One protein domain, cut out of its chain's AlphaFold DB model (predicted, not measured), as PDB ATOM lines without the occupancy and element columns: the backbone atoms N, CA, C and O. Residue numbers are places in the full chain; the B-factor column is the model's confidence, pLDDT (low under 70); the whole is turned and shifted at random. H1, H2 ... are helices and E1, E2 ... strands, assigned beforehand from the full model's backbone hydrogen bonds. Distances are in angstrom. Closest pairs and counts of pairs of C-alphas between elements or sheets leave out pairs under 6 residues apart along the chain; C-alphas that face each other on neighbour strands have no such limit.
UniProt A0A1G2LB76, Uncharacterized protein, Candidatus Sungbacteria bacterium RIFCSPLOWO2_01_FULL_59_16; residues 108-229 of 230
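This is residues 108 to 229 of the 230 residues of an uncharacterized protein of Candidatus Sungbacteria bacterium RIFCSPLOWO2_01_FULL_59_16 (UniProt A0A1G2LB76). One strongly twisted sheet of five strands is folded into an arch by sharp bends in its long strands E3, E4 and E5; it curls round the short helix H1, and H2 packs over the same face, making two layers. The E3-E4 hairpin reaches to one end of the longest axis, at Gly 185. The printed part has 122 residues, in the order H1 E1 H2 E2 E3 E4 E5; the sheet runs E1 E5 E4 E3 E2, antiparallel, and the class is mixed. It is compact, with a radius of gyration of the C-alphas of 14.4 A and spans of 43 by 35 by 28 A.

H1, residues 108 to 117, is on the sheet; its closest C-alphas to edge strand E1, residues 127 to 131, are Val 110 and Val 130, 6.9 A apart. H2, residues 136 to 146, is on the same face, at a height over the sheet of 10.9 A. Every O i to N i+4 pair in H1 and H2 is within hydrogen-bond range. E2, residues 156 to 161, begins a meander, each strand the antiparallel neighbour of the one before, with E3 (168 to 183), E4 (187 to 203) and E5 (206 to 219). Within hydrogen-bond range are N 158 and O 171 of E2 and E3, 3.0 A, N 172 and O 198 of E3 and E4, 2.9 A, N 197 and O 215 of E4 and E5, 2.9 A, and N 130 and O 216 of E1 and E5, 2.9 A. H1 and H2 are apart.

H1 begins with C-alpha 108 at (31.529, -6.607, 18.697) and is 14.1 A long; E1 is 13.0 A, H2 15.3 A and E2 12.8 A. E3, 33.9 A, bends by 114 degrees at residue 171; E4, 36.2 A, by 106 degrees at 199; E5, 15.3 A, by 134 degrees at 216, ending with C-alpha 219 at (41.334, -11.464, 17.765).

The C-alphas farthest apart, of Gly 185 and Pro 204, are 43.3 A apart. The printed part has no cut and no long link. The pLDDT is under 70 at residues 143 to 154, 175 to 192 and 226 to 229.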
ATOM      1  N   GLU A 108      32.405  -7.707  18.262       86.06
ATOM      2  CA  GLU A 108      31.529  -6.607  18.697       86.06
ATOM      3  C   GLU A 108      32.296  -5.518  19.464       86.06
ATOM      4  O   GLU A 108      31.979  -4.335  19.340       86.06
ATOM      5  N   SER A 109      33.343  -5.886  20.211       84.81
ATOM      6  CA  SER A 109      34.234  -4.923  20.872       84.81
ATOM      7  C   SER A 109      34.928  -4.002  19.866       84.81
ATOM      8  O   SER A 109      34.927  -2.789  20.064       84.81
ATOM      9  N   VAL A 110      35.432  -4.547  18.755       90.00
ATOM     10  CA  VAL A 110      36.050  -3.777  17.668       90.00
ATOM     11  C   VAL A 110      35.033  -2.808  17.075       90.00
ATOM     12  O   VAL A 110      35.308  -1.614  17.015       90.00
ATOM     13  N   LYS A 111      33.822  -3.276  16.735       90.12
ATOM     14  CA  LYS A 111      32.747  -2.407  16.210       90.12
ATOM     15  C   LYS A 111      32.389  -1.281  17.177       90.12
ATOM     16  O   LYS A 111      32.152  -0.146  16.761       90.12
ATOM     17  N   ARG A 112      32.321  -1.589  18.474       85.31
ATOM     18  CA  ARG A 112      32.039  -0.603  19.521       85.31
ATOM     19  C   ARG A 112      33.157   0.432  19.603       85.31
ATOM     20  O   ARG A 112      32.847   1.618  19.654       85.31
ATOM     21  N   LEU A 113      34.420   0.008  19.598       85.62
ATOM     22  CA  LEU A 113      35.569   0.913  19.642       85.62
ATOM     23  C   LEU A 113      35.646   1.800  18.395       85.62
ATOM     24  O   LEU A 113      35.786   3.009  18.536       85.62
ATOM     25  N   GLU A 114      35.471   1.237  17.197       91.12
ATOM     26  CA  GLU A 114      35.409   1.998  15.942       91.12
ATOM     27  C   GLU A 114      34.326   3.082  15.993       91.12
ATOM     28  O   GLU A 114      34.586   4.237  15.656       91.12
ATOM     29  N   ARG A 115      33.127   2.744  16.493       89.94
ATOM     30  CA  ARG A 115      32.021   3.700  16.654       89.94
ATOM     31  C   ARG A 115      32.326   4.781  17.691       89.94
ATOM     32  O   ARG A 115      31.999   5.938  17.460       89.94
ATOM     33  N   LEU A 116      32.901   4.407  18.834       84.81
ATOM     34  CA  LEU A 116      33.212   5.338  19.924       84.81
ATOM     35  C   LEU A 116      34.323   6.319  19.548       84.81
ATOM     36  O   LEU A 116      34.274   7.477  19.948       84.81
ATOM     37  N   LEU A 117      35.320   5.847  18.804       86.50
ATOM     38  CA  LEU A 117      36.515   6.615  18.470       86.50
ATOM     39  C   LEU A 117      36.435   7.263  17.081       86.50
ATOM     40  O   LEU A 117      37.269   8.104  16.760       86.50
ATOM     41  N   GLY A 118      35.445   6.895  16.261       91.62
ATOM     42  CA  GLY A 118      35.311   7.394  14.892       91.62
ATOM     43  C   GLY A 118      36.442   6.921  13.976       91.62
ATOM     44  O   GLY A 118      36.881   7.669  13.106       91.62
ATOM     45  N   VAL A 119      36.939   5.700  14.189       93.06
ATOM     46  CA  VAL A 119      38.088   5.126  13.467       93.06
ATOM     47  C   VAL A 119      37.704   3.837  12.751       93.06
ATOM     48  O   VAL A 119      36.686   3.224  13.059       93.06
ATOM     49  N   THR A 120      38.533   3.402  11.804       92.94
ATOM     50  CA  THR A 120      38.458   2.061  11.206       92.94
ATOM     51  C   THR A 120      39.675   1.259  11.642       92.94
ATOM     52  O   THR A 120      40.802   1.744  11.554       92.94
ATOM     53  N   ALA A 121      39.443   0.049  12.134       94.19
ATOM     54  CA  ALA A 121      40.478  -0.860  12.583       94.19
ATOM     55  C   ALA A 121      41.108  -1.570  11.373       94.19
ATOM     56  O   ALA A 121      40.402  -2.331  10.700       94.19
ATOM     57  N   PRO A 122      42.407  -1.367  11.080       93.88
ATOM     58  CA  PRO A 122      43.137  -2.278  10.209       93.88
ATOM     59  C   PRO A 122      43.088  -3.713  10.746       93.88
ATOM     60  O   PRO A 122      42.933  -3.953  11.948       93.88
ATOM     61  N   ARG A 123      43.225  -4.665   9.826       91.31
ATOM     62  CA  ARG A 123      43.215  -6.101  10.092       91.31
ATOM     63  C   ARG A 123      44.445  -6.738   9.447       91.31
ATOM     64  O   ARG A 123      44.787  -6.360   8.333       91.31
ATOM     65  N   GLN A 124      45.056  -7.698  10.131       90.56
ATOM     66  CA  GLN A 124      46.062  -8.613   9.592       90.56
ATOM     67  C   GLN A 124      45.669 -10.022  10.046       90.56
ATOM     68  O   GLN A 124      45.477 -10.225  11.242       90.56
ATOM     69  N   GLY A 125      45.454 -10.950   9.108       88.06
ATOM     70  CA  GLY A 125      44.988 -12.302   9.433       88.06
ATOM     71  C   GLY A 125      43.703 -12.299  10.264       88.06
ATOM     72  O   GLY A 125      42.647 -11.843   9.818       88.06
ATOM     73  N   ASP A 126      43.776 -12.794  11.490       88.62
ATOM     74  CA  ASP A 126      42.683 -12.849  12.460       88.62
ATOM     75  C   ASP A 126      42.756 -11.757  13.546       88.62
ATOM     76  O   ASP A 126      41.945 -11.751  14.474       88.62
ATOM     77  N   ILE A 127      43.674 -10.796  13.424       92.19
ATOM     78  CA  ILE A 127      43.869  -9.710  14.387       92.19
ATOM     79  C   ILE A 127      43.353  -8.388  13.819       92.19
ATOM     80  O   ILE A 127      43.756  -7.937  12.749       92.19
ATOM     81  N   PHE A 128      42.498  -7.713  14.585       94.38
ATOM     82  CA  PHE A 128      42.138  -6.311  14.383       94.38
ATOM     83  C   PHE A 128      42.972  -5.414  15.293       94.38
ATOM     84  O   PHE A 128      43.110  -5.696  16.482       94.38
ATOM     85  N   ALA A 129      43.463  -4.296  14.762       95.62
ATOM     86  CA  ALA A 129      44.191  -3.288  15.522       95.62
ATOM     87  C   ALA A 129      43.415  -1.968  15.525       95.62
ATOM     88  O   ALA A 129      43.415  -1.235  14.543       95.62
ATOM     89  N   VAL A 130      42.743  -1.640  16.629       94.25
ATOM     90  CA  VAL A 130      41.946  -0.408  16.729       94.25
ATOM     91  C   VAL A 130      42.807   0.738  17.263       94.25
ATOM     92  O   VAL A 130      43.256   0.642  18.407       94.25
ATOM     93  N   PRO A 131      43.036   1.833  16.516       94.31
ATOM     94  CA  PRO A 131      43.787   2.973  17.037       94.31
ATOM     95  C   PRO A 131      42.999   3.643  18.166       94.31
ATOM     96  O   PRO A 131      41.865   4.069  17.959       94.31
ATOM     97  N   VAL A 132      43.592   3.761  19.361       88.38
ATOM     98  CA  VAL A 132      42.893   4.350  20.524       88.38
ATOM     99  C   VAL A 132      43.060   5.868  20.636       88.38
ATOM    100  O   VAL A 132      42.434   6.497  21.479       88.38
ATOM    101  N   GLY A 133      43.915   6.475  19.806       84.19
ATOM    102  CA  GLY A 133      44.153   7.929  19.791       84.19
ATOM    103  C   GLY A 133      44.893   8.475  21.022       84.19
ATOM    104  O   GLY A 133      45.132   9.677  21.126       84.19
ATOM    105  N   TRP A 134      45.288   7.604  21.949       83.69
ATOM    106  CA  TRP A 134      45.999   7.946  23.174       83.69
ATOM    107  C   TRP A 134      47.454   7.488  23.112       83.69
ATOM    108  O   TRP A 134      47.786   6.493  22.476       83.69
ATOM    109  N   ASN A 135      48.339   8.209  23.797       86.06
ATOM    110  CA  ASN A 135      49.711   7.755  24.023       86.06
ATOM    111  C   ASN A 135      49.823   7.006  25.361       86.06
ATOM    112  O   ASN A 135      48.943   7.090  26.220       86.06
ATOM    113  N   TRP A 136      50.945   6.320  25.579       84.50
ATOM    114  CA  TRP A 136      51.193   5.556  26.806       84.50
ATOM    115  C   TRP A 136      51.080   6.372  28.099       84.50
ATOM    116  O   TRP A 136      50.701   5.833  29.134       84.50
ATOM    117  N   ARG A 137      51.387   7.676  28.069       82.06
ATOM    118  CA  ARG A 137      51.220   8.549  29.241       82.06
ATOM    119  C   ARG A 137      49.742   8.723  29.588       82.06
ATOM    120  O   ARG A 137      49.386   8.604  30.753       82.06
ATOM    121  N   MET A 138      48.898   8.971  28.587       81.38
ATOM    122  CA  MET A 138      47.449   9.089  28.775       81.38
ATOM    123  C   MET A 138      46.827   7.763  29.219       81.38
ATOM    124  O   MET A 138      45.996   7.766  30.119       81.38
ATOM    125  N   MET A 139      47.275   6.638  28.651       76.94
ATOM    126  CA  MET A 139      46.784   5.311  29.043       76.94
ATOM    127  C   MET A 139      47.105   4.969  30.495       76.94
ATOM    128  O   MET A 139      46.228   4.485  31.204       76.94
ATOM    129  N   ARG A 140      48.328   5.260  30.953       72.56
ATOM    130  CA  ARG A 140      48.717   5.060  32.357       72.56
ATOM    131  C   ARG A 140      47.889   5.922  33.305       72.56
ATOM    132  O   ARG A 140      47.305   5.392  34.240       72.56
ATOM    133  N   ALA A 141      47.750   7.212  32.999       72.06
ATOM    134  CA  ALA A 141      46.931   8.121  33.799       72.06
ATOM    135  C   ALA A 141      45.455   7.686  33.856       72.06
ATOM    136  O   ALA A 141      44.821   7.776  34.904       72.06
ATOM    137  N   LEU A 142      44.902   7.187  32.742       70.00
ATOM    138  CA  LEU A 142      43.542   6.656  32.707       70.00
ATOM    139  C   LEU A 142      43.418   5.396  33.569       70.00
ATOM    140  O   LEU A 142      42.503   5.331  34.382       70.00
ATOM    141  N   ALA A 143      44.328   4.429  33.416       65.62
ATOM    142  CA  ALA A 143      44.321   3.178  34.173       65.62
ATOM    143  C   ALA A 143      44.384   3.420  35.690       65.62
ATOM    144  O   ALA A 143      43.599   2.829  36.432       65.62
ATOM    145  N   GLU A 144      45.239   4.351  36.128       64.00
ATOM    146  CA  GLU A 144      45.323   4.813  37.519       64.00
ATOM    147  C   GLU A 144      44.005   5.439  38.000       64.00
ATOM    148  O   GLU A 144      43.575   5.196  39.126       64.00
ATOM    149  N   HIS A 145      43.337   6.224  37.146       58.03
ATOM    150  CA  HIS A 145      42.129   6.961  37.516       58.03
ATOM    151  C   HIS A 145      40.868   6.090  37.586       58.03
ATOM    152  O   HIS A 145      40.032   6.299  38.463       58.03
ATOM    153  N   ILE A 146      40.709   5.122  36.676       54.62
ATOM    154  CA  ILE A 146      39.499   4.279  36.608       54.62
ATOM    155  C   ILE A 146      39.634   2.954  37.361       54.62
ATOM    156  O   ILE A 146      38.723   2.130  37.305       54.62
ATOM    157  N   GLY A 147      40.755   2.740  38.058       46.56
ATOM    158  CA  GLY A 147      40.983   1.532  38.846       46.56
ATOM    159  C   GLY A 147      40.904   0.257  38.008       46.56
ATOM    160  O   GLY A 147      40.474  -0.776  38.521       46.56
ATOM    161  N   LEU A 148      41.277   0.326  36.719       54.16
ATOM    162  CA  LEU A 148      41.440  -0.873  35.902       54.16
ATOM    163  C   LEU A 148      42.492  -1.725  36.608       54.16
ATOM    164  O   LEU A 148      43.669  -1.371  36.634       54.16
ATOM    165  N   ALA A 149      42.046  -2.820  37.223       45.22
ATOM    166  CA  ALA A 149      42.913  -3.818  37.819       45.22
ATOM    167  C   ALA A 149      43.676  -4.515  36.688       45.22
ATOM    168  O   ALA A 149      43.280  -5.560  36.186       45.22
ATOM    169  N   THR A 150      44.744  -3.881  36.227       50.47
ATOM    170  CA  THR A 150      45.714  -4.489  35.331       50.47
ATOM    171  C   THR A 150      46.632  -5.334  36.200       50.47
ATOM    172  O   THR A 150      47.438  -4.803  36.971       50.47
ATOM    173  N   GLU A 151      46.521  -6.652  36.115       46.25
ATOM    174  CA  GLU A 151      47.601  -7.512  36.590       46.25
ATOM    175  C   GLU A 151      48.880  -7.139  35.818       46.25
ATOM    176  O   GLU A 151      48.990  -7.378  34.617       46.25
ATOM    177  N   GLY A 152      49.838  -6.496  36.494       53.09
ATOM    178  CA  GLY A 152      51.119  -6.090  35.903       53.09
ATOM    179  C   GLY A 152      51.088  -4.758  35.143       53.09
ATOM    180  O   GLY A 152      51.312  -4.736  33.938       53.09
ATOM    181  N   ASN A 153      50.906  -3.649  35.872       57.50
ATOM    182  CA  ASN A 153      50.911  -2.236  35.433       57.50
ATOM    183  C   ASN A 153      52.151  -1.743  34.648       57.50
ATOM    184  O   ASN A 153      52.262  -0.559  34.319       57.50
ATOM    185  N   GLU A 154      53.104  -2.616  34.350       69.31
ATOM    186  CA  GLU A 154      54.307  -2.257  33.622       69.31
ATOM    187  C   GLU A 154      54.127  -2.581  32.146       69.31
ATOM    188  O   GLU A 154      53.906  -3.727  31.745       69.31
ATOM    189  N   THR A 155      54.246  -1.546  31.318       78.00
ATOM    190  CA  THR A 155      54.395  -1.750  29.883       78.00
ATOM    191  C   THR A 155      55.648  -2.578  29.641       78.00
ATOM    192  O   THR A 155      56.739  -2.171  30.045       78.00
ATOM    193  N   LYS A 156      55.497  -3.704  28.958       86.06
ATOM    194  CA  LYS A 156      56.603  -4.564  28.546       86.06
ATOM    195  C   LYS A 156      57.112  -4.115  27.181       86.06
ATOM    196  O   LYS A 156      56.371  -3.496  26.416       86.06
ATOM    197  N   THR A 157      58.370  -4.420  26.889       90.38
ATOM    198  CA  THR A 157      59.021  -4.117  25.608       90.38
ATOM    199  C   THR A 157      59.778  -5.331  25.090       90.38
ATOM    200  O   THR A 157      60.357  -6.061  25.893       90.38
ATOM    201  N   GLY A 158      59.827  -5.513  23.772       93.25
ATOM    202  CA  GLY A 158      60.492  -6.647  23.124       93.25
ATOM    203  C   GLY A 158      59.620  -7.307  22.058       93.25
ATOM    204  O   GLY A 158      58.910  -6.617  21.329       93.25
ATOM    205  N   GLU A 159      59.668  -8.634  21.999       94.81
ATOM    206  CA  GLU A 159      58.839  -9.448  21.109       94.81
ATOM    207  C   GLU A 159      57.872 -10.313  21.923       94.81
ATOM    208  O   GLU A 159      58.234 -10.850  22.976       94.81
ATOM    209  N   MET A 160      56.640 -10.476  21.443       92.56
ATOM    210  CA  MET A 160      55.686 -11.422  22.019       92.56
ATOM    211  C   MET A 160      54.780 -12.038  20.960       92.56
ATOM    212  O   MET A 160      54.418 -11.386  19.985       92.56
ATOM    213  N   ARG A 161      54.327 -13.274  21.195       91.00
ATOM    214  CA  ARG A 161      53.229 -13.846  20.411       91.00
ATOM    215  C   ARG A 161      51.905 -13.205  20.794       91.00
ATOM    216  O   ARG A 161      51.587 -13.102  21.981       91.00
ATOM    217  N   VAL A 162      51.116 -12.820  19.800       89.19
ATOM    218  CA  VAL A 162      49.818 -12.176  20.013       89.19
ATOM    219  C   VAL A 162      48.731 -13.245  20.114       89.19
ATOM    220  O   VAL A 162      48.567 -14.065  19.218       89.19
ATOM    221  N   PHE A 163      48.023 -13.277  21.248       86.94
ATOM    222  CA  PHE A 163      46.937 -14.233  21.546       86.94
ATOM    223  C   PHE A 163      47.289 -15.724  21.374       86.94
ATOM    224  O   PHE A 163      46.405 -16.558  21.232       86.94
ATOM    225  N   GLY A 164      48.577 -16.079  21.427       82.31
ATOM    226  CA  GLY A 164      49.031 -17.460  21.228       82.31
ATOM    227  C   GLY A 164      49.064 -17.924  19.766       82.31
ATOM    228  O   GLY A 164      49.433 -19.071  19.529       82.31
ATOM    229  N   THR A 165      48.749 -17.043  18.811       86.31
ATOM    230  CA  THR A 165      48.840 -17.293  17.359       86.31
ATOM    231  C   THR A 165      50.297 -17.268  16.872       86.31
ATOM    232  O   THR A 165      51.231 -17.087  17.672       86.31
ATOM    233  N   ARG A 166      50.531 -17.428  15.559       88.00
ATOM    234  CA  ARG A 166      51.873 -17.239  14.975       88.00
ATOM    235  C   ARG A 166      52.225 -15.762  14.746       88.00
ATOM    236  O   ARG A 166      53.368 -15.485  14.388       88.00
ATOM    237  N   HIS A 167      51.308 -14.826  15.010       91.31
ATOM    238  CA  HIS A 167      51.589 -13.394  14.956       91.31
ATOM    239  C   HIS A 167      52.584 -12.988  16.048       91.31
ATOM    240  O   HIS A 167      52.414 -13.324  17.226       91.31
ATOM    241  N   VAL A 168      53.593 -12.208  15.668       94.50
ATOM    242  CA  VAL A 168      54.600 -11.646  16.569       94.50
ATOM    243  C   VAL A 168      54.439 -10.131  16.610       94.50
ATOM    244  O   VAL A 168      54.438  -9.466  15.581       94.50
ATOM    245  N   LEU A 169      54.292  -9.585  17.815       95.88
ATOM    246  CA  LEU A 169      54.357  -8.153  18.075       95.88
ATOM    247  C   LEU A 169      55.771  -7.794  18.522       95.88
ATOM    248  O   LEU A 169      56.204  -8.250  19.581       95.88
ATOM    249  N   SER A 170      56.411  -6.895  17.783       96.94
ATOM    250  CA  SER A 170      57.690  -6.274  18.131       96.94
ATOM    251  C   SER A 170      57.449  -4.821  18.536       96.94
ATOM    252  O   SER A 170      57.075  -3.989  17.705       96.94
ATOM    253  N   GLY A 171      57.616  -4.490  19.821       94.94
ATOM    254  CA  GLY A 171      57.362  -3.134  20.314       94.94
ATOM    255  C   GLY A 171      57.125  -3.021  21.817       94.94
ATOM    256  O   GLY A 171      57.865  -3.595  22.612       94.94
ATOM    257  N   GLN A 172      56.120  -2.234  22.201       92.19
ATOM    258  CA  GLN A 172      55.712  -2.005  23.591       92.19
ATOM    259  C   GLN A 172      54.255  -2.430  23.772       92.19
ATOM    260  O   GLN A 172      53.421  -2.124  22.919       92.19
ATOM    261  N   TRP A 173      53.936  -3.106  24.875       90.00
ATOM    262  CA  TRP A 173      52.584  -3.599  25.141       90.00
ATOM    263  C   TRP A 173      52.209  -3.605  26.619       90.00
ATOM    264  O   TRP A 173      53.063  -3.592  27.505       90.00
ATOM    265  N   LEU A 174      50.904  -3.667  26.874       83.94
ATOM    266  CA  LEU A 174      50.317  -3.854  28.195       83.94
ATOM    267  C   LEU A 174      49.213  -4.910  28.117       83.94
ATOM    268  O   LEU A 174      48.298  -4.812  27.294       83.94
ATOM    269  N   THR A 175      49.304  -5.922  28.978       69.75
ATOM    270  CA  THR A 175      48.395  -7.067  28.961       69.75
ATOM    271  C   THR A 175      47.069  -6.732  29.658       69.75
ATOM    272  O   THR A 175      47.018  -6.526  30.864       69.75
ATOM    273  N   THR A 176      45.997  -6.788  28.861       66.56
ATOM    274  CA  THR A 176      44.563  -6.889  29.204       66.56
ATOM    275  C   THR A 176      43.803  -5.609  29.569       66.56
ATOM    276  O   THR A 176      43.836  -5.126  30.696       66.56
ATOM    277  N   ILE A 177      42.975  -5.155  28.620       60.97
ATOM    278  CA  ILE A 177      41.652  -4.593  28.928       60.97
ATOM    279  C   ILE A 177      40.637  -5.721  28.730       60.97
ATOM    280  O   ILE A 177      40.600  -6.335  27.662       60.97
ATOM    281  N   THR A 178      39.810  -5.977  29.741       62.22
ATOM    282  CA  THR A 178      38.643  -6.854  29.613       62.22
ATOM    283  C   THR A 178      37.451  -6.033  29.150       62.22
ATOM    284  O   THR A 178      36.965  -5.160  29.874       62.22
ATOM    285  N   PHE A 179      36.961  -6.309  27.942       60.34
ATOM    286  CA  PHE A 179      35.684  -5.767  27.499       60.34
ATOM    287  C   PHE A 179      34.548  -6.614  28.060       60.34
ATOM    288  O   PHE A 179      34.472  -7.817  27.819       60.34
ATOM    289  N   TRP A 180      33.641  -5.962  28.783       56.69
ATOM    290  CA  TRP A 180      32.426  -6.582  29.289       56.69
ATOM    291  C   TRP A 180      31.286  -6.378  28.290       56.69
ATOM    292  O   TRP A 180      30.940  -5.245  27.934       56.69
ATOM    293  N   LYS A 181      30.680  -7.480  27.840       52.72
ATOM    294  CA  LYS A 181      29.412  -7.438  27.107       52.72
ATOM    295  C   LYS A 181      28.271  -7.337  28.114       52.72
ATOM    296  O   LYS A 181      27.899  -8.327  28.740       52.72
ATOM    297  N   GLU A 182      27.729  -6.136  28.279       50.94
ATOM    298  CA  GLU A 182      26.553  -5.917  29.116       50.94
ATOM    299  C   GLU A 182      25.287  -6.310  28.343       50.94
ATOM    300  O   GLU A 182      25.025  -5.809  27.246       50.94
ATOM    301  N   ARG A 183      24.492  -7.227  28.900       45.22
ATOM    302  CA  ARG A 183      23.144  -7.534  28.413       45.22
ATOM    303  C   ARG A 183      22.157  -7.273  29.545       45.22
ATOM    304  O   ARG A 183      22.153  -8.007  30.528       45.22
ATOM    305  N   TRP A 184      21.346  -6.224  29.382       45.12
ATOM    306  CA  TRP A 184      20.105  -5.943  30.120       45.12
ATOM    307  C   TRP A 184      20.103  -6.442  31.576       45.12
ATOM    308  O   TRP A 184      19.388  -7.372  31.942       45.12
ATOM    309  N   GLY A 185      20.923  -5.807  32.412       48.09
ATOM    310  CA  GLY A 185      20.726  -5.768  33.859       48.09
ATOM    311  C   GLY A 185      21.223  -6.937  34.710       48.09
ATOM    312  O   GLY A 185      21.292  -6.729  35.912       48.09
ATOM    313  N   THR A 186      21.572  -8.129  34.201       43.75
ATOM    314  CA  THR A 186      21.979  -9.228  35.128       43.75
ATOM    315  C   THR A 186      22.900 -10.339  34.607       43.75
ATOM    316  O   THR A 186      23.242 -11.222  35.392       43.75
ATOM    317  N   LYS A 187      23.378 -10.338  33.354       45.72
ATOM    318  CA  LYS A 187      24.349 -11.367  32.924       45.72
ATOM    319  C   LYS A 187      25.474 -10.817  32.058       45.72
ATOM    320  O   LYS A 187      25.256 -10.306  30.963       45.72
ATOM    321  N   VAL A 188      26.682 -10.967  32.588       52.03
ATOM    322  CA  VAL A 188      27.961 -10.735  31.925       52.03
ATOM    323  C   VAL A 188      28.349 -12.038  31.228       52.03
ATOM    324  O   VAL A 188      28.579 -13.035  31.903       52.03
ATOM    325  N   GLU A 189      28.352 -12.066  29.893       52.88
ATOM    326  CA  GLU A 189      28.429 -13.341  29.148       52.88
ATOM    327  C   GLU A 189      29.765 -13.626  28.443       52.88
ATOM    328  O   GLU A 189      29.959 -14.749  27.990       52.88
ATOM    329  N   ARG A 190      30.718 -12.685  28.361       55.84
ATOM    330  CA  ARG A 190      32.063 -13.002  27.843       55.84
ATOM    331  C   ARG A 190      33.104 -11.954  28.231       55.84
ATOM    332  O   ARG A 190      32.865 -10.761  28.055       55.84
ATOM    333  N   GLU A 191      34.240 -12.425  28.732       63.06
ATOM    334  CA  GLU A 191      35.491 -11.674  28.839       63.06
ATOM    335  C   GLU A 191      36.158 -11.709  27.461       63.06
ATOM    336  O   GLU A 191      36.582 -12.773  27.013       63.06
ATOM    337  N   GLN A 192      36.231 -10.565  26.778       68.88
ATOM    338  CA  GLN A 192      37.105 -10.439  25.614       68.88
ATOM    339  C   GLN A 192      38.365  -9.687  26.022       68.88
ATOM    340  O   GLN A 192      38.300  -8.541  26.477       68.88
ATOM    341  N   ARG A 193      39.507 -10.354  25.860       74.94
ATOM    342  CA  ARG A 193      40.820  -9.792  26.160       74.94
ATOM    343  C   ARG A 193      41.300  -8.967  24.980       74.94
ATOM    344  O   ARG A 193      41.350  -9.462  23.858       74.94
ATOM    345  N   ALA A 194      41.692  -7.731  25.252       83.69
ATOM    346  CA  ALA A 194      42.427  -6.913  24.305       83.69
ATOM    347  C   ALA A 194      43.844  -6.642  24.805       83.69
ATOM    348  O   ALA A 194      44.071  -6.433  26.000       83.69
ATOM    349  N   LEU A 195      44.790  -6.625  23.872       88.69
ATOM    350  CA  LEU A 195      46.182  -6.265  24.118       88.69
ATOM    351  C   LEU A 195      46.380  -4.817  23.675       88.69
ATOM    352  O   LEU A 195      46.123  -4.491  22.521       88.69
ATOM    353  N   LEU A 196      46.829  -3.941  24.571       89.94
ATOM    354  CA  LEU A 196      47.247  -2.604  24.159       89.94
ATOM    355  C   LEU A 196      48.682  -2.670  23.657       89.94
ATOM    356  O   LEU A 196      49.536  -3.217  24.357       89.94
ATOM    357  N   ALA A 197      48.956  -2.103  22.488       92.88
ATOM    358  CA  ALA A 197      50.263  -2.217  21.857       92.88
ATOM    359  C   ALA A 197      50.639  -1.013  20.984       92.88
ATOM    360  O   ALA A 197      49.789  -0.325  20.424       92.88
ATOM    361  N   THR A 198      51.945  -0.807  20.837       94.75
ATOM    362  CA  THR A 198      52.597   0.009  19.802       94.75
ATOM    363  C   THR A 198      53.735  -0.809  19.212       94.75
ATOM    364  O   THR A 198      54.370  -1.555  19.958       94.75
ATOM    365  N   GLY A 199      54.064  -0.622  17.937       95.62
ATOM    366  CA  GLY A 199      55.140  -1.365  17.284       95.62
ATOM    367  C   GLY A 199      54.709  -1.921  15.938       95.62
ATOM    368  O   GLY A 199      53.982  -1.255  15.204       95.62
ATOM    369  N   VAL A 200      55.159  -3.129  15.623       97.44
ATOM    370  CA  VAL A 200      54.864  -3.817  14.363       97.44
ATOM    371  C   VAL A 200      54.333  -5.211  14.669       97.44
ATOM    372  O   VAL A 200      54.886  -5.893  15.530       97.44
ATOM    373  N   ILE A 201      53.257  -5.611  13.991       96.31
ATOM    374  CA  ILE A 201      52.750  -6.986  14.011       96.31
ATOM    375  C   ILE A 201      53.175  -7.672  12.717       96.31
ATOM    376  O   ILE A 201      52.898  -7.180  11.621       96.31
ATOM    377  N   GLU A 202      53.848  -8.803  12.852       94.56
ATOM    378  CA  GLU A 202      54.307  -9.641  11.751       94.56
ATOM    379  C   GLU A 202      53.628 -11.010  11.833       94.56
ATOM    380  O   GLU A 202      53.449 -11.557  12.922       94.56
ATOM    381  N   ALA A 203      53.281 -11.580  10.681       90.06
ATOM    382  CA  ALA A 203      52.755 -12.934  10.562       90.06
ATOM    383  C   ALA A 203      53.377 -13.617   9.335       90.06
ATOM    384  O   ALA A 203      53.716 -12.924   8.377       90.06
ATOM    385  N   PRO A 204      53.527 -14.956   9.320       83.06
ATOM    386  CA  PRO A 204      54.217 -15.655   8.231       83.06
ATOM    387  C   PRO A 204      53.621 -15.393   6.843       83.06
ATOM    388  O   PRO A 204      54.348 -15.338   5.856       83.06
ATOM    389  N   ASP A 205      52.298 -15.238   6.791       82.88
ATOM    390  CA  ASP A 205      51.515 -15.168   5.563       82.88
ATOM    391  C   ASP A 205      50.947 -13.746   5.307       82.88
ATOM    392  O   ASP A 205      50.104 -13.581   4.426       82.88
ATOM    393  N   HIS A 206      51.426 -12.705   6.012       85.81
ATOM    394  CA  HIS A 206      50.948 -11.317   5.861       85.81
ATOM    395  C   HIS A 206      52.072 -10.274   5.916       85.81
ATOM    396  O   HIS A 206      53.075 -10.433   6.610       85.81
ATOM    397  N   SER A 207      51.872  -9.157   5.225       90.62
ATOM    398  CA  SER A 207      52.736  -7.982   5.253       90.62
ATOM    399  C   SER A 207      52.686  -7.336   6.632       90.62
ATOM    400  O   SER A 207      51.603  -7.254   7.217       90.62
ATOM    401  N   PRO A 208      53.814  -6.818   7.152       94.50
ATOM    402  CA  PRO A 208      53.857  -6.225   8.483       94.50
ATOM    403  C   PRO A 208      52.829  -5.104   8.687       94.50
ATOM    404  O   PRO A 208      52.723  -4.176   7.883       94.50
ATOM    405  N   LEU A 209      52.114  -5.150   9.812       95.81
ATOM    406  CA  LEU A 209      51.151  -4.139  10.225       95.81
ATOM    407  C   LEU A 209      51.809  -3.191  11.230       95.81
ATOM    408  O   LEU A 209      52.063  -3.545  12.382       95.81
ATOM    409  N   VAL A 210      52.072  -1.960  10.794       96.56
ATOM    410  CA  VAL A 210      52.694  -0.922  11.628       96.56
ATOM    411  C   VAL A 210      51.638  -0.193  12.463       96.56
ATOM    412  O   VAL A 210      50.702   0.407  11.934       96.56
ATOM    413  N   LEU A 211      51.818  -0.195  13.783       95.44
ATOM    414  CA  LEU A 211      50.935   0.450  14.754       95.44
ATOM    415  C   LEU A 211      51.386   1.897  15.014       95.44
ATOM    416  O   LEU A 211      52.219   2.170  15.883       95.44
ATOM    417  N   ASN A 212      50.810   2.842  14.269       91.62
ATOM    418  CA  ASN A 212      51.090   4.277  14.401       91.62
ATOM    419  C   ASN A 212      50.429   4.883  15.656       91.62
ATOM    420  O   ASN A 212      49.384   5.527  15.581       91.62
ATOM    421  N   GLY A 213      51.032   4.659  16.825       91.94
ATOM    422  CA  GLY A 213      50.465   5.022  18.130       91.94
ATOM    423  C   GLY A 213      49.832   3.824  18.835       91.94
ATOM    424  O   GLY A 213      49.958   2.690  18.370       91.94
ATOM    425  N   VAL A 214      49.204   4.040  19.996       91.69
ATOM    426  CA  VAL A 214      48.647   2.924  20.783       91.69
ATOM    427  C   VAL A 214      47.420   2.362  20.070       91.69
ATOM    428  O   VAL A 214      46.526   3.107  19.661       91.69
ATOM    429  N   HIS A 215      47.382   1.041  19.943       94.19
ATOM    430  CA  HIS A 215      46.272   0.283  19.387       94.19
ATOM    431  C   HIS A 215      45.751  -0.723  20.412       94.19
ATOM    432  O   HIS A 215      46.522  -1.280  21.192       94.19
ATOM    433  N   ALA A 216      44.444  -0.969  20.390       91.62
ATOM    434  CA  ALA A 216      43.828  -2.120  21.030       91.62
ATOM    435  C   ALA A 216      43.767  -3.261  20.012       91.62
ATOM    436  O   ALA A 216      43.047  -3.174  19.016       91.62
ATOM    437  N   LEU A 217      44.544  -4.309  20.255       93.62
ATOM    438  CA  LEU A 217      44.560  -5.517  19.446       93.62
ATOM    439  C   LEU A 217      43.473  -6.466  19.937       93.62
ATOM    440  O   LEU A 217      43.315  -6.648  21.148       93.62
ATOM    441  N   VAL A 218      42.730  -7.052  19.003       91.50
ATOM    442  CA  VAL A 218      41.600  -7.943  19.281       91.50
ATOM    443  C   VAL A 218      41.548  -9.049  18.227       91.50
ATOM    444  O   VAL A 218      41.558  -8.755  17.035       91.50
ATOM    445  N   GLN A 219      41.456 -10.308  18.658       90.06
ATOM    446  CA  GLN A 219      41.334 -11.464  17.765       90.06
ATOM    447  C   GLN A 219      39.882 -11.689  17.302       90.06
ATOM    448  O   GLN A 219      38.931 -11.405  18.040       90.06
ATOM    449  N   VAL A 220      39.710 -12.224  16.092       89.12
ATOM    450  CA  VAL A 220      38.443 -12.764  15.577       89.12
ATOM    451  C   VAL A 220      37.928 -13.867  16.514       89.12
ATOM    452  O   VAL A 220      38.652 -14.796  16.846       89.12
ATOM    453  N   GLU A 221      36.657 -13.797  16.924       85.12
ATOM    454  CA  GLU A 221      36.069 -14.774  17.863       85.12
ATOM    455  C   GLU A 221      35.381 -15.968  17.189       85.12
ATOM    456  O   GLU A 221      35.025 -16.929  17.868       85.12
ATOM    457  N   VAL A 222      35.133 -15.871  15.883       84.19
ATOM    458  CA  VAL A 222      34.298 -16.817  15.124       84.19
ATOM    459  C   VAL A 222      35.117 -17.904  14.425       84.19
ATOM    460  O   VAL A 222      34.614 -18.574  13.531       84.19
ATOM    461  N   LEU A 223      36.390 -18.060  14.794       83.75
ATOM    462  CA  LEU A 223      37.257 -19.128  14.300       83.75
ATOM    463  C   LEU A 223      37.004 -20.401  15.105       83.75
ATOM    464  O   LEU A 223      37.000 -20.365  16.336       83.75
ATOM    465  N   ALA A 224      36.829 -21.532  14.422       78.69
ATOM    466  CA  ALA A 224      36.640 -22.821  15.085       78.69
ATOM    467  C   ALA A 224      37.900 -23.262  15.851       78.69
ATOM    468  O   ALA A 224      37.790 -23.892  16.903       78.69
ATOM    469  N   ARG A 225      39.084 -22.908  15.331       75.50
ATOM    470  CA  ARG A 225      40.400 -23.184  15.929       75.50
ATOM    471  C   ARG A 225      41.302 -21.952  15.816       75.50
ATOM    472  O   ARG A 225      42.072 -21.845  14.861       75.50
ATOM    473  N   PRO A 226      41.172 -20.984  16.737       68.44
ATOM    474  CA  PRO A 226      41.920 -19.726  16.689       68.44
ATOM    475  C   PRO A 226      43.444 -19.908  16.719       68.44
ATOM    476  O   PRO A 226      44.173 -19.084  16.190       68.44
ATOM    477  N   GLU A 227      43.939 -20.989  17.319       66.94
ATOM    478  CA  GLU A 227      45.363 -21.331  17.381       66.94
ATOM    479  C   GLU A 227      45.933 -21.886  16.064       66.94
ATOM    480  O   GLU A 227      47.149 -21.882  15.872       66.94
ATOM    481  N   GLU A 228      45.065 -22.377  15.175       64.31
ATOM    482  CA  GLU A 228      45.425 -22.857  13.834       64.31
ATOM    483  C   GLU A 228      45.241 -21.761  12.770       64.31
ATOM    484  O   GLU A 228      45.663 -21.932  11.623       64.31
ATOM    485  N   ALA A 229      44.614 -20.641  13.145       59.31
ATOM    486  CA  ALA A 229      44.456 -19.475  12.299       59.31
ATOM    487  C   ALA A 229      45.744 -18.648  12.311       59.31
ATOM    488  O   ALA A 229      46.040 -17.951  13.272       59.31
TER     489      ALA A 229